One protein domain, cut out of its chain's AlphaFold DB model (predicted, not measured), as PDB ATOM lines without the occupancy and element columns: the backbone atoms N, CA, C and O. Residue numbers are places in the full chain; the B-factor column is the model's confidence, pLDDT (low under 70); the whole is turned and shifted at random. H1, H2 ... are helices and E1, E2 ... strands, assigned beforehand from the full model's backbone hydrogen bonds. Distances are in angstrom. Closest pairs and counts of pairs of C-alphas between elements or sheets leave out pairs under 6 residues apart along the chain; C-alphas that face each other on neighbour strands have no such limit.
ATOM      1  N   ASP A 155     -20.157  21.555  42.017       39.78
ATOM      2  CA  ASP A 155     -19.565  20.212  42.073       39.78
ATOM      3  C   ASP A 155     -19.216  19.776  43.501       39.78
ATOM      4  O   ASP A 155     -18.494  20.478  44.207       39.78
ATOM      5  N   LYS A 156     -19.710  18.602  43.908       33.78
ATOM      6  CA  LYS A 156     -19.247  17.706  44.999       33.78
ATOM      7  C   LYS A 156     -20.206  16.509  45.028       33.78
ATOM      8  O   LYS A 156     -21.361  16.709  44.689       33.78
ATOM      9  N   LYS A 157     -19.760  15.307  45.436       36.81
ATOM     10  CA  LYS A 157     -20.632  14.124  45.604       36.81
ATOM     11  C   LYS A 157     -21.765  14.389  46.603       36.81
ATOM     12  O   LYS A 157     -21.462  14.728  47.745       36.81
ATOM     13  N   ILE A 158     -23.020  14.288  46.164       49.28
ATOM     14  CA  ILE A 158     -24.225  14.690  46.907       49.28
ATOM     15  C   ILE A 158     -25.363  13.731  46.532       49.28
ATOM     16  O   ILE A 158     -25.515  13.414  45.355       49.28
ATOM     17  N   ASP A 159     -26.141  13.281  47.515       50.78
ATOM     18  CA  ASP A 159     -27.373  12.493  47.330       50.78
ATOM     19  C   ASP A 159     -28.621  13.403  47.385       50.78
ATOM     20  O   ASP A 159     -28.543  14.523  47.892       50.78
ATOM     21  N   GLN A 160     -29.775  12.975  46.861       58.34
ATOM     22  CA  GLN A 160     -30.998  13.798  46.832       58.34
ATOM     23  C   GLN A 160     -31.466  14.191  48.244       58.34
ATOM     24  O   GLN A 160     -32.006  15.281  48.432       58.34
ATOM     25  N   ASP A 161     -31.178  13.346  49.238       60.44
ATOM     26  CA  ASP A 161     -31.460  13.575  50.660       60.44
ATOM     27  C   ASP A 161     -30.325  14.255  51.443       60.44
ATOM     28  O   ASP A 161     -30.411  14.431  52.662       60.44
ATOM     29  N   ASP A 162     -29.257  14.672  50.765       78.56
ATOM     30  CA  ASP A 162     -28.117  15.311  51.409       78.56
ATOM     31  C   ASP A 162     -28.499  16.688  51.983       78.56
ATOM     32  O   ASP A 162     -29.149  17.527  51.347       78.56
ATOM     33  N   ALA A 163     -28.033  16.958  53.204       83.12
ATOM     34  CA  ALA A 163     -28.271  18.219  53.902       83.12
ATOM     35  C   ALA A 163     -27.820  19.454  53.097       83.12
ATOM     36  O   ALA A 163     -28.355  20.545  53.286       83.12
ATOM     37  N   SER A 164     -26.847  19.315  52.196       85.00
ATOM     38  CA  SER A 164     -26.404  20.389  51.306       85.00
ATOM     39  C   SER A 164     -27.453  20.776  50.258       85.00
ATOM     40  O   SER A 164     -27.633  21.971  50.023       85.00
ATOM     41  N   VAL A 165     -28.192  19.816  49.686       86.69
ATOM     42  CA  VAL A 165     -29.309  20.086  48.759       86.69
ATOM     43  C   VAL A 165     -30.410  20.838  49.489       86.69
ATOM     44  O   VAL A 165     -30.870  21.875  49.008       86.69
ATOM     45  N   ARG A 166     -30.768  20.371  50.692       88.75
ATOM     46  CA  ARG A 166     -31.770  21.033  51.538       88.75
ATOM     47  C   ARG A 166     -31.363  22.464  51.864       88.75
ATOM     48  O   ARG A 166     -32.141  23.370  51.612       88.75
ATOM     49  N   ARG A 167     -30.111  22.707  52.269       91.69
ATOM     50  CA  ARG A 167     -29.603  24.072  52.521       91.69
ATOM     51  C   ARG A 167     -29.664  24.977  51.292       91.69
ATOM     52  O   ARG A 167     -30.013  26.147  51.417       91.69
ATOM     53  N   LEU A 168     -29.320  24.463  50.109       91.25
ATOM     54  CA  LEU A 168     -29.408  25.233  48.864       91.25
ATOM     55  C   LEU A 168     -30.859  25.629  48.553       91.25
ATOM     56  O   LEU A 168     -31.095  26.751  48.098       91.25
ATOM     57  N   LEU A 169     -31.808  24.724  48.806       91.81
ATOM     58  CA  LEU A 169     -33.239  24.943  48.599       91.81
ATOM     59  C   LEU A 169     -33.884  25.800  49.686       91.81
ATOM     60  O   LEU A 169     -34.749  26.592  49.354       91.81
ATOM     61  N   GLU A 170     -33.505  25.675  50.954       93.50
ATOM     62  CA  GLU A 170     -34.049  26.461  52.072       93.50
ATOM     63  C   GLU A 170     -33.509  27.895  52.055       93.50
ATOM     64  O   GLU A 170     -34.253  28.849  52.288       93.50
ATOM     65  N   GLY A 171     -32.243  28.053  51.666       93.12
ATOM     66  CA  GLY A 171     -31.564  29.330  51.531       93.12
ATOM     67  C   GLY A 171     -30.317  29.412  52.405       93.12
ATOM     68  O   GLY A 171     -30.274  28.939  53.536       93.12
ATOM     69  N   ILE A 172     -29.285  30.057  51.870       93.12
ATOM     70  CA  ILE A 172     -27.983  30.210  52.512       93.12
ATOM     71  C   ILE A 172     -27.809  31.677  52.898       93.12
ATOM     72  O   ILE A 172     -27.828  32.535  52.010       93.12
ATOM     73  N   PRO A 173     -27.627  31.998  54.189       94.19
ATOM     74  CA  PRO A 173     -27.355  33.363  54.608       94.19
ATOM     75  C   PRO A 173     -25.976  33.791  54.092       94.19
ATOM     76  O   PRO A 173     -24.952  33.194  54.424       94.19
ATOM     77  N   LEU A 174     -25.953  34.831  53.260       91.19
ATOM     78  CA  LEU A 174     -24.737  35.498  52.801       91.19
ATOM     79  C   LEU A 174     -24.689  36.921  53.372       91.19
ATOM     80  O   LEU A 174     -25.697  37.454  53.832       91.19
ATOM     81  N   HIS A 175     -23.525  37.567  53.289       88.88
ATOM     82  CA  HIS A 175     -23.336  38.948  53.762       88.88
ATOM     83  C   HIS A 175     -24.283  39.980  53.116       88.88
ATOM     84  O   HIS A 175     -24.544  41.026  53.694       88.88
ATOM     85  N   ASP A 176     -24.781  39.687  51.914       85.38
ATOM     86  CA  ASP A 176     -25.649  40.530  51.092       85.38
ATOM     87  C   ASP A 176     -27.089  39.985  51.037       85.38
ATOM     88  O   ASP A 176     -27.840  40.304  50.117       85.38
ATOM     89  N   GLY A 177     -27.470  39.143  52.007       90.62
ATOM     90  CA  GLY A 177     -28.808  38.562  52.148       90.62
ATOM     91  C   GLY A 177     -28.869  37.061  51.857       90.62
ATOM     92  O   GLY A 177     -27.886  36.433  51.457       90.62
ATOM     93  N   ILE A 178     -30.046  36.466  52.036       93.19
ATOM     94  CA  ILE A 178     -30.269  35.025  51.838       93.19
ATOM     95  C   ILE A 178     -30.225  34.690  50.343       93.19
ATOM     96  O   ILE A 178     -30.890  35.350  49.550       93.19
ATOM     97  N   ALA A 179     -29.436  33.690  49.949       90.69
ATOM     98  CA  ALA A 179     -29.362  33.162  48.584       90.69
ATOM     99  C   ALA A 179     -30.044  31.800  48.496       90.69
ATOM    100  O   ALA A 179     -29.677  30.887  49.232       90.69
ATOM    101  N   LYS A 180     -31.013  31.651  47.592       90.44
ATOM    102  CA  LYS A 180     -31.867  30.459  47.514       90.44
ATOM    103  C   LYS A 180     -31.898  29.890  46.100       90.44
ATOM    104  O   LYS A 180     -32.093  30.628  45.133       90.44
ATOM    105  N   ALA A 181     -31.735  28.575  45.979       89.31
ATOM    106  CA  ALA A 181     -31.986  27.871  44.731       89.31
ATOM    107  C   ALA A 181     -33.496  27.698  44.528       89.31
ATOM    108  O   ALA A 181     -34.223  27.336  45.448       89.31
ATOM    109  N   LEU A 182     -33.966  27.944  43.308       86.19
ATOM    110  CA  LEU A 182     -35.333  27.618  42.901       86.19
ATOM    111  C   LEU A 182     -35.514  26.109  42.751       86.19
ATOM    112  O   LEU A 182     -36.571  25.573  43.059       86.19
ATOM    113  N   SER A 183     -34.478  25.437  42.254       85.81
ATOM    114  CA  SER A 183     -34.432  23.988  42.131       85.81
ATOM    115  C   SER A 183     -32.988  23.512  42.182       85.81
ATOM    116  O   SER A 183     -32.076  24.212  41.726       85.81
ATOM    117  N   VAL A 184     -32.806  22.296  42.682       88.62
ATOM    118  CA  VAL A 184     -31.539  21.567  42.662       88.62
ATOM    119  C   VAL A 184     -31.845  20.159  42.168       88.62
ATOM    120  O   VAL A 184     -32.777  19.533  42.662       88.62
ATOM    121  N   SER A 185     -31.089  19.669  41.193       84.12
ATOM    122  CA  SER A 185     -31.193  18.287  40.727       84.12
ATOM    123  C   SER A 185     -29.811  17.682  40.548       84.12
ATOM    124  O   SER A 185     -28.903  18.329  40.023       84.12
ATOM    125  N   ILE A 186     -29.659  16.424  40.943       84.94
ATOM    126  CA  ILE A 186     -28.458  15.647  40.655       84.94
ATOM    127  C   ILE A 186     -28.550  15.159  39.214       84.94
ATOM    128  O   ILE A 186     -29.524  14.509  38.845       84.94
ATOM    129  N   LEU A 187     -27.558  15.506  38.397       80.62
ATOM    130  CA  LEU A 187     -27.500  15.070  37.003       80.62
ATOM    131  C   LEU A 187     -26.775  13.734  36.873       80.62
ATOM    132  O   LEU A 187     -27.247  12.836  36.183       80.62
ATOM    133  N   SER A 188     -25.620  13.607  37.522       78.06
ATOM    134  CA  SER A 188     -24.793  12.405  37.454       78.06
ATOM    135  C   SER A 188     -23.732  12.391  38.549       78.06
ATOM    136  O   SER A 188     -23.384  13.428  39.121       78.06
ATOM    137  N   SER A 189     -23.184  11.207  38.802       81.06
ATOM    138  CA  SER A 189     -21.941  11.028  39.548       81.06
ATOM    139  C   SER A 189     -20.829  10.670  38.567       81.06
ATOM    140  O   SER A 189     -21.017   9.812  37.705       81.06
ATOM    141  N   ILE A 190     -19.689  11.349  38.672       76.06
ATOM    142  CA  ILE A 190     -18.531  11.197  37.787       76.06
ATOM    143  C   ILE A 190     -17.265  10.970  38.613       76.06
ATOM    144  O   ILE A 190     -17.144  11.483  39.726       76.06
ATOM    145  N   THR A 191     -16.288  10.264  38.054       75.69
ATOM    146  CA  THR A 191     -14.950  10.147  38.646       75.69
ATOM    147  C   THR A 191     -14.005  11.082  37.908       75.69
ATOM    148  O   THR A 191     -13.826  10.967  36.698       75.69
ATOM    149  N   LEU A 192     -13.413  12.034  38.630       71.19
ATOM    150  CA  LEU A 192     -12.389  12.925  38.095       71.19
ATOM    151  C   LEU A 192     -11.004  12.409  38.472       71.19
ATOM    152  O   LEU A 192     -10.688  12.264  39.655       71.19
ATOM    153  N   THR A 193     -10.162  12.207  37.464       72.06
ATOM    154  CA  THR A 193      -8.760  11.818  37.639       72.06
ATOM    155  C   THR A 193      -7.874  13.052  37.553       72.06
ATOM    156  O   THR A 193      -7.937  13.817  36.591       72.06
ATOM    157  N   ARG A 194      -7.035  13.271  38.569       72.12
ATOM    158  CA  ARG A 194      -6.082  14.385  38.610       72.12
ATOM    159  C   ARG A 194      -4.662  13.875  38.813       72.12
ATOM    160  O   ARG A 194      -4.384  13.252  39.837       72.12
ATOM    161  N   ARG A 195      -3.744  14.260  37.920       74.19
ATOM    162  CA  ARG A 195      -2.300  14.074  38.128       74.19
ATOM    163  C   ARG A 195      -1.799  14.970  39.248       74.19
ATOM    164  O   ARG A 195      -1.990  16.185  39.224       74.19
ATOM    165  N   VAL A 196      -1.134  14.372  40.224       75.81
ATOM    166  CA  VAL A 196      -0.483  15.070  41.329       75.81
ATOM    167  C   VAL A 196       0.994  14.713  41.324       75.81
ATOM    168  O   VAL A 196       1.366  13.544  41.228       75.81
ATOM    169  N   LYS A 197       1.836  15.742  41.403       77.25
ATOM    170  CA  LYS A 197       3.287  15.592  41.501       77.25
ATOM    171  C   LYS A 197       3.622  14.944  42.843       77.25
ATOM    172  O   LYS A 197       3.128  15.383  43.879       77.25
ATOM    173  N   THR A 198       4.421  13.885  42.828       75.19
ATOM    174  CA  THR A 198       4.867  13.206  44.048       75.19
ATOM    175  C   THR A 198       6.266  13.667  44.423       75.19
ATOM    176  O   THR A 198       7.157  13.665  43.580       75.19
ATOM    177  N   GLU A 199       6.472  14.005  45.695       67.31
ATOM    178  CA  GLU A 199       7.756  14.497  46.225       67.31
ATOM    179  C   GLU A 199       8.764  13.377  46.553       67.31
ATOM    180  O   GLU A 199       9.806  13.622  47.152       67.31
ATOM    181  N   ARG A 200       8.482  12.119  46.191       54.72
ATOM    182  CA  ARG A 200       9.348  10.990  46.565       54.72
ATOM    183  C   ARG A 200      10.501  10.800  45.570       54.72
ATOM    184  O   ARG A 200      10.325  10.147  44.549       54.72
ATOM    185  N   GLY A 201      11.683  11.300  45.945       55.91
ATOM    186  CA  GLY A 201      12.991  10.941  45.371       55.91
ATOM    187  C   GLY A 201      13.546  11.881  44.290       55.91
ATOM    188  O   GLY A 201      12.873  12.798  43.833       55.91
ATOM    189  N   ILE A 202      14.796  11.618  43.873       52.81
ATOM    190  CA  ILE A 202      15.607  12.418  42.919       52.81
ATOM    191  C   ILE A 202      14.973  12.490  41.506       52.81
ATOM    192  O   ILE A 202      15.296  13.376  40.722       52.81
ATOM    193  N   HIS A 203      14.004  11.622  41.203       54.44
ATOM    194  CA  HIS A 203      13.242  11.615  39.953       54.44
ATOM    195  C   HIS A 203      11.755  11.800  40.272       54.44
ATOM    196  O   HIS A 203      11.017  10.827  40.414       54.44
ATOM    197  N   GLY A 204      11.319  13.049  40.461       56.88
ATOM    198  CA  GLY A 204       9.925  13.360  40.786       56.88
ATOM    199  C   GLY A 204       8.943  12.717  39.798       56.88
ATOM    200  O   GLY A 204       8.989  12.995  38.602       56.88
ATOM    201  N   GLY A 205       8.057  11.856  40.302       71.12
ATOM    202  CA  GLY A 205       7.005  11.197  39.522       71.12
ATOM    203  C   GLY A 205       5.659  11.931  39.567       71.12
ATOM    204  O   GLY A 205       5.465  12.880  40.333       71.12
ATOM    205  N   TYR A 206       4.702  11.455  38.771       76.38
ATOM    206  CA  TYR A 206       3.294  11.849  38.850       76.38
ATOM    207  C   TYR A 206       2.451  10.643  39.265       76.38
ATOM    208  O   TYR A 206       2.695   9.527  38.812       76.38
ATOM    209  N   ARG A 207       1.441  10.876  40.104       79.06
ATOM    210  CA  ARG A 207       0.409   9.890  40.438       79.06
ATOM    211  C   ARG A 207      -0.959  10.424  40.039       79.06
ATOM    212  O   ARG A 207      -1.280  11.574  40.337       79.06
ATOM    213  N   ASP A 208      -1.771   9.565  39.443       78.94
ATOM    214  CA  ASP A 208      -3.189   9.821  39.229       78.94
ATOM    215  C   ASP A 208      -3.966   9.604  40.531       78.94
ATOM    216  O   ASP A 208      -3.824   8.584  41.205       78.94
ATOM    217  N   ILE A 209      -4.745  10.609  40.925       75.00
ATOM    218  CA  ILE A 209      -5.661  10.535  42.061       75.00
ATOM    219  C   ILE A 209      -7.076  10.653  41.521       75.00
ATOM    220  O   ILE A 209      -7.425  11.668  40.914       75.00
ATOM    221  N   GLU A 210      -7.883   9.639  41.789       77.19
ATOM    222  CA  GLU A 210      -9.300   9.624  41.454       77.19
ATOM    223  C   GLU A 210     -10.128  10.248  42.574       77.19
ATOM    224  O   GLU A 210      -9.842  10.095  43.767       77.19
ATOM    225  N   ARG A 211     -11.153  11.003  42.186       74.81
ATOM    226  CA  ARG A 211     -12.125  11.595  43.099       74.81
ATOM    227  C   ARG A 211     -13.520  11.453  42.534       74.81
ATOM    228  O   ARG A 211     -13.804  11.953  41.448       74.81
ATOM    229  N   GLU A 212     -14.403  10.863  43.320       78.25
ATOM    230  CA  GLU A 212     -15.824  10.862  43.008       78.25
ATOM    231  C   GLU A 212     -16.418  12.260  43.207       78.25
ATOM    232  O   GLU A 212     -16.210  12.925  44.227       78.25
ATOM    233  N   CYS A 213     -17.170  12.701  42.211       77.31
ATOM    234  CA  CYS A 213     -17.829  13.993  42.151       77.31
ATOM    235  C   CYS A 213     -19.292  13.783  41.748       77.31
ATOM    236  O   CYS A 213     -19.614  12.831  41.046       77.31
ATOM    237  N   THR A 214     -20.175  14.693  42.150       81.12
ATOM    238  CA  THR A 214     -21.546  14.757  41.630       81.12
ATOM    239  C   THR A 214     -21.732  16.090  40.941       81.12
ATOM    240  O   THR A 214     -21.241  17.120  41.410       81.12
ATOM    241  N   VAL A 215     -22.429  16.031  39.813       81.19
ATOM    242  CA  VAL A 215     -22.818  17.181  39.014       81.19
ATOM    243  C   VAL A 215     -24.215  17.599  39.450       81.19
ATOM    244  O   VAL A 215     -25.179  16.847  39.278       81.19
ATOM    245  N   LEU A 216     -24.330  18.805  40.006       83.56
ATOM    246  CA  LEU A 216     -25.621  19.401  40.334       83.56
ATOM    247  C   LEU A 216     -26.049  20.417  39.282       83.56
ATOM    248  O   LEU A 216     -25.308  21.347  38.971       83.56
ATOM    249  N   SER A 217     -27.300  20.330  38.843       83.44
ATOM    250  CA  SER A 217     -27.986  21.455  38.213       83.44
ATOM    251  C   SER A 217     -28.636  22.309  39.292       83.44
ATOM    252  O   SER A 217     -29.391  21.807  40.125       83.44
ATOM    253  N   LEU A 218     -28.339  23.604  39.281       84.06
ATOM    254  CA  LEU A 218     -28.961  24.589  40.160       84.06
ATOM    255  C   LEU A 218     -29.646  25.625  39.287       84.06
ATOM    256  O   LEU A 218     -29.021  26.120  38.355       84.06
ATOM    257  N   ARG A 219     -30.887  25.987  39.619       84.19
ATOM    258  CA  ARG A 219     -31.582  27.135  39.023       84.19
ATOM    259  C   ARG A 219     -31.714  28.229  40.070       84.19
ATOM    260  O   ARG A 219     -32.244  27.977  41.149       84.19
ATOM    261  N   ILE A 220     -31.290  29.445  39.749       83.94
ATOM    262  CA  ILE A 220     -31.421  30.614  40.631       83.94
ATOM    263  C   ILE A 220     -32.084  31.775  39.886       83.94
ATOM    264  O   ILE A 220     -31.976  31.878  38.665       83.94
ATOM    265  N   LYS A 221     -32.763  32.655  40.629       78.56
ATOM    266  CA  LYS A 221     -33.449  33.848  40.089       78.56
ATOM    267  C   LYS A 221     -32.595  35.123  40.140       78.56
ATOM    268  O   LYS A 221     -33.044  36.193  39.742       78.56
ATOM    269  N   GLU A 222     -31.409  35.035  40.726       73.38
ATOM    270  CA  GLU A 222     -30.536  36.179  40.978       73.38
ATOM    271  C   GLU A 222     -29.085  35.878  40.590       73.38
ATOM    272  O   GLU A 222     -28.691  34.733  40.408       73.38
ATOM    273  N   GLY A 223     -28.267  36.914  40.448       74.94
ATOM    274  CA  GLY A 223     -26.896  36.798  39.945       74.94
ATOM    275  C   GLY A 223     -25.961  37.751  40.672       74.94
ATOM    276  O   GLY A 223     -25.185  38.490  40.074       74.94
ATOM    277  N   ARG A 224     -26.054  37.746  42.007       80.00
ATOM    278  CA  ARG A 224     -25.096  38.450  42.866       80.00
ATOM    279  C   ARG A 224     -23.676  37.948  42.597       80.00
ATOM    280  O   ARG A 224     -23.460  36.796  42.211       80.00
ATOM    281  N   LYS A 225     -22.681  38.805  42.848       81.12
ATOM    282  CA  LYS A 225     -21.268  38.478  42.612       81.12
ATOM    283  C   LYS A 225     -20.892  37.162  43.307       81.12
ATOM    284  O   LYS A 225     -20.962  37.059  44.536       81.12
ATOM    285  N   HIS A 226     -20.478  36.184  42.502       82.94
ATOM    286  CA  HIS A 226     -20.040  34.840  42.902       82.94
ATOM    287  C   HIS A 226     -21.097  34.049  43.687       82.94
ATOM    288  O   HIS A 226     -20.739  33.197  44.500       82.94
ATOM    289  N   ILE A 227     -22.388  34.323  43.472       85.75
ATOM    290  CA  ILE A 227     -23.468  33.747  44.280       85.75
ATOM    291  C   ILE A 227     -23.430  32.219  44.326       85.75
ATOM    292  O   ILE A 227     -23.427  31.662  45.414       85.75
ATOM    293  N   VAL A 228     -23.280  31.542  43.184       85.88
ATOM    294  CA  VAL A 228     -23.230  30.072  43.134       85.88
ATOM    295  C   VAL A 228     -22.021  29.533  43.906       85.88
ATOM    296  O   VAL A 228     -22.142  28.566  44.652       85.88
ATOM    297  N   ARG A 229     -20.864  30.208  43.824       86.38
ATOM    298  CA  ARG A 229     -19.654  29.838  44.580       86.38
ATOM    299  C   ARG A 229     -19.848  30.026  46.087       86.38
ATOM    300  O   ARG A 229     -19.439  29.181  46.879       86.38
ATOM    301  N   LYS A 230     -20.489  31.129  46.486       90.12
ATOM    302  CA  LYS A 230     -20.823  31.432  47.885       90.12
ATOM    303  C   LYS A 230     -21.854  30.446  48.438       90.12
ATOM    304  O   LYS A 230     -21.662  29.947  49.541       90.12
ATOM    305  N   MET A 231     -22.886  30.123  47.660       90.75
ATOM    306  CA  MET A 231     -23.890  29.115  47.995       90.75
ATOM    307  C   MET A 231     -23.250  27.735  48.149       90.75
ATOM    308  O   MET A 231     -23.443  27.094  49.172       90.75
ATOM    309  N   ALA A 232     -22.409  27.310  47.203       88.25
ATOM    310  CA  ALA A 232     -21.657  26.062  47.319       88.25
ATOM    311  C   ALA A 232     -20.879  25.997  48.640       88.25
ATOM    312  O   ALA A 232     -21.049  25.062  49.420       88.25
ATOM    313  N   LYS A 233     -20.089  27.039  48.936       89.50
ATOM    314  CA  LYS A 233     -19.317  27.132  50.180       89.50
ATOM    315  C   LYS A 233     -20.218  27.070  51.418       89.50
ATOM    316  O   LYS A 233     -19.922  26.310  52.334       89.50
ATOM    317  N   GLY A 234     -21.309  27.838  51.442       89.81
ATOM    318  CA  GLY A 234     -22.256  27.871  52.560       89.81
ATOM    319  C   GLY A 234     -23.020  26.559  52.761       89.81
ATOM    320  O   GLY A 234     -23.354  26.210  53.888       89.81
ATOM    321  N   ALA A 235     -23.222  25.781  51.697       90.31
ATOM    322  CA  ALA A 235     -23.797  24.441  51.765       90.31
ATOM    323  C   ALA A 235     -22.789  23.369  52.228       90.31
ATOM    324  O   ALA A 235     -23.178  22.217  52.429       90.31
ATOM    325  N   GLY A 236     -21.505  23.717  52.403       88.25
ATOM    326  CA  GLY A 236     -20.429  22.768  52.720       88.25
ATOM    327  C   GLY A 236     -19.895  22.008  51.497       88.25
ATOM    328  O   GLY A 236     -19.302  20.927  51.624       88.25
ATOM    329  N   LEU A 237     -20.121  22.551  50.299       85.94
ATOM    330  CA  LEU A 237     -19.706  21.979  49.022       85.94
ATOM    331  C   LEU A 237     -18.395  22.598  48.543       85.94
ATOM    332  O   LEU A 237     -18.155  23.801  48.676       85.94
ATOM    333  N   LYS A 238     -17.542  21.765  47.945       83.25
ATOM    334  CA  LYS A 238     -16.285  22.200  47.343       83.25
ATOM    335  C   LYS A 238     -16.446  22.279  45.831       83.25
ATOM    336  O   LYS A 238     -16.080  21.340  45.139       83.25
ATOM    337  N   LEU A 239     -16.922  23.426  45.358       80.50
ATOM    338  CA  LEU A 239     -17.055  23.727  43.935       80.50
ATOM    339  C   LEU A 239     -15.729  23.504  43.183       80.50
ATOM    340  O   LEU A 239     -14.729  24.145  43.510       80.50
ATOM    341  N   LEU A 240     -15.736  22.625  42.178       77.88
ATOM    342  CA  LEU A 240     -14.580  22.327  41.321       77.88
ATOM    343  C   LEU A 240     -14.660  23.087  39.991       77.88
ATOM    344  O   LEU A 240     -13.701  23.747  39.599       77.88
ATOM    345  N   HIS A 241     -15.816  23.046  39.343       76.94
ATOM    346  CA  HIS A 241     -16.125  23.665  38.066       76.94
ATOM    347  C   HIS A 241     -17.532  24.283  38.106       76.94
ATOM    348  O   HIS A 241     -18.405  23.884  38.872       76.94
ATOM    349  N   LEU A 242     -17.724  25.339  37.316       81.94
ATOM    350  CA  LEU A 242     -18.956  26.122  37.265       81.94
ATOM    351  C   LEU A 242     -19.285  26.389  35.799       81.94
ATOM    352  O   LEU A 242     -18.604  27.188  35.151       81.94
TER     353      LEU A 242
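AT A GLANCE: This is residues 155 to 242 of the 335 residues of the protein "Pseudouridine synthase" of Planoprotostelium fungivorum (UniProt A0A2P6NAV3). A long, curved hairpin of two strands, E3 and E4, makes the length of this domain, with a small head at one end made of H1, H2 and the little hairpin E1 and E2. In the head H2 packs on the little hairpin and H1 packs on the near end of E3, while the loop at the far tip, residues 199 to 204, sticks out free. The 88 printed residues have two named helices and four named strands, in the order H1 E1 E2 E3 E4 H2, and each of the two sheets, E1 - E2 and E3 - E4, is an antiparallel pair. The class is mixed, helices and strands. The whole is loose and elongated, with a radius of gyration of the C-alphas of 16.4 A and spans of 52 by 27 by 18 A.

HOW THE PARTS SIT: Begin with E3, residues 183 to 198, and E4, residues 205 to 219, antiparallel neighbours in a hairpin at 166 degrees. Look at N 185 and O 217, 2.9 A apart, and at N 198 and O 205, also 2.9 A, both within hydrogen-bond range. E3 bends by 65 degrees at residue 188 and E4 by 50 degrees at residue 212. Next find H1, residues 163 to 170: its closest C-alpha to E3 is that of Leu 169, 6.6 A from that of Ser 183, and H1 and E4 are near each other, with 5 pairs of C-alphas within 10 A. H2, residues 227 to 234, is close to H1 but not clearly touching: the closest C-alphas, those of Leu 168 and Met 231, are 6.8 A apart, at a steep tilt of 46 degrees, opposite ways. E1, residues 172 to 174, and E2, residues 177 to 179, form the other hairpin, antiparallel at 141 degrees, with N 172 and O 179 at 2.8 A. The closest C-alphas of E1 and H2 are those of Ile 172 and Gly 234, 6.2 A apart. E3 and H2 are apart. In H1 and H2 every O i to N i+4 pair is within hydrogen-bond range.

IN THESE COORDINATES: Find C-alpha 183 at (-34.432, 23.988, 42.131); from there E3 runs 40.8 A to C-alpha 198 at (4.867, 13.206, 44.048). E4 returns over 41.8 A. H1 begins at C-alpha 163, (-28.271, 18.219, 53.902), and H2 ends at C-alpha 234, (-22.256, 27.871, 52.560); each helix measures 10.2 A. E1 measures 6.2 A and E2 6.5 A.

THE WHOLE: The two C-alphas farthest apart are those of Ile 202 and Lys 221, at 53.6 A, while the first and last printed C-alphas, Asp 155 and Leu 242, are 7.6 A apart. The printed part has no cut and no long link. The mean pLDDT of the printed part is 78.6; look for values under 70 at residues 155 to 161 and 199 to 204.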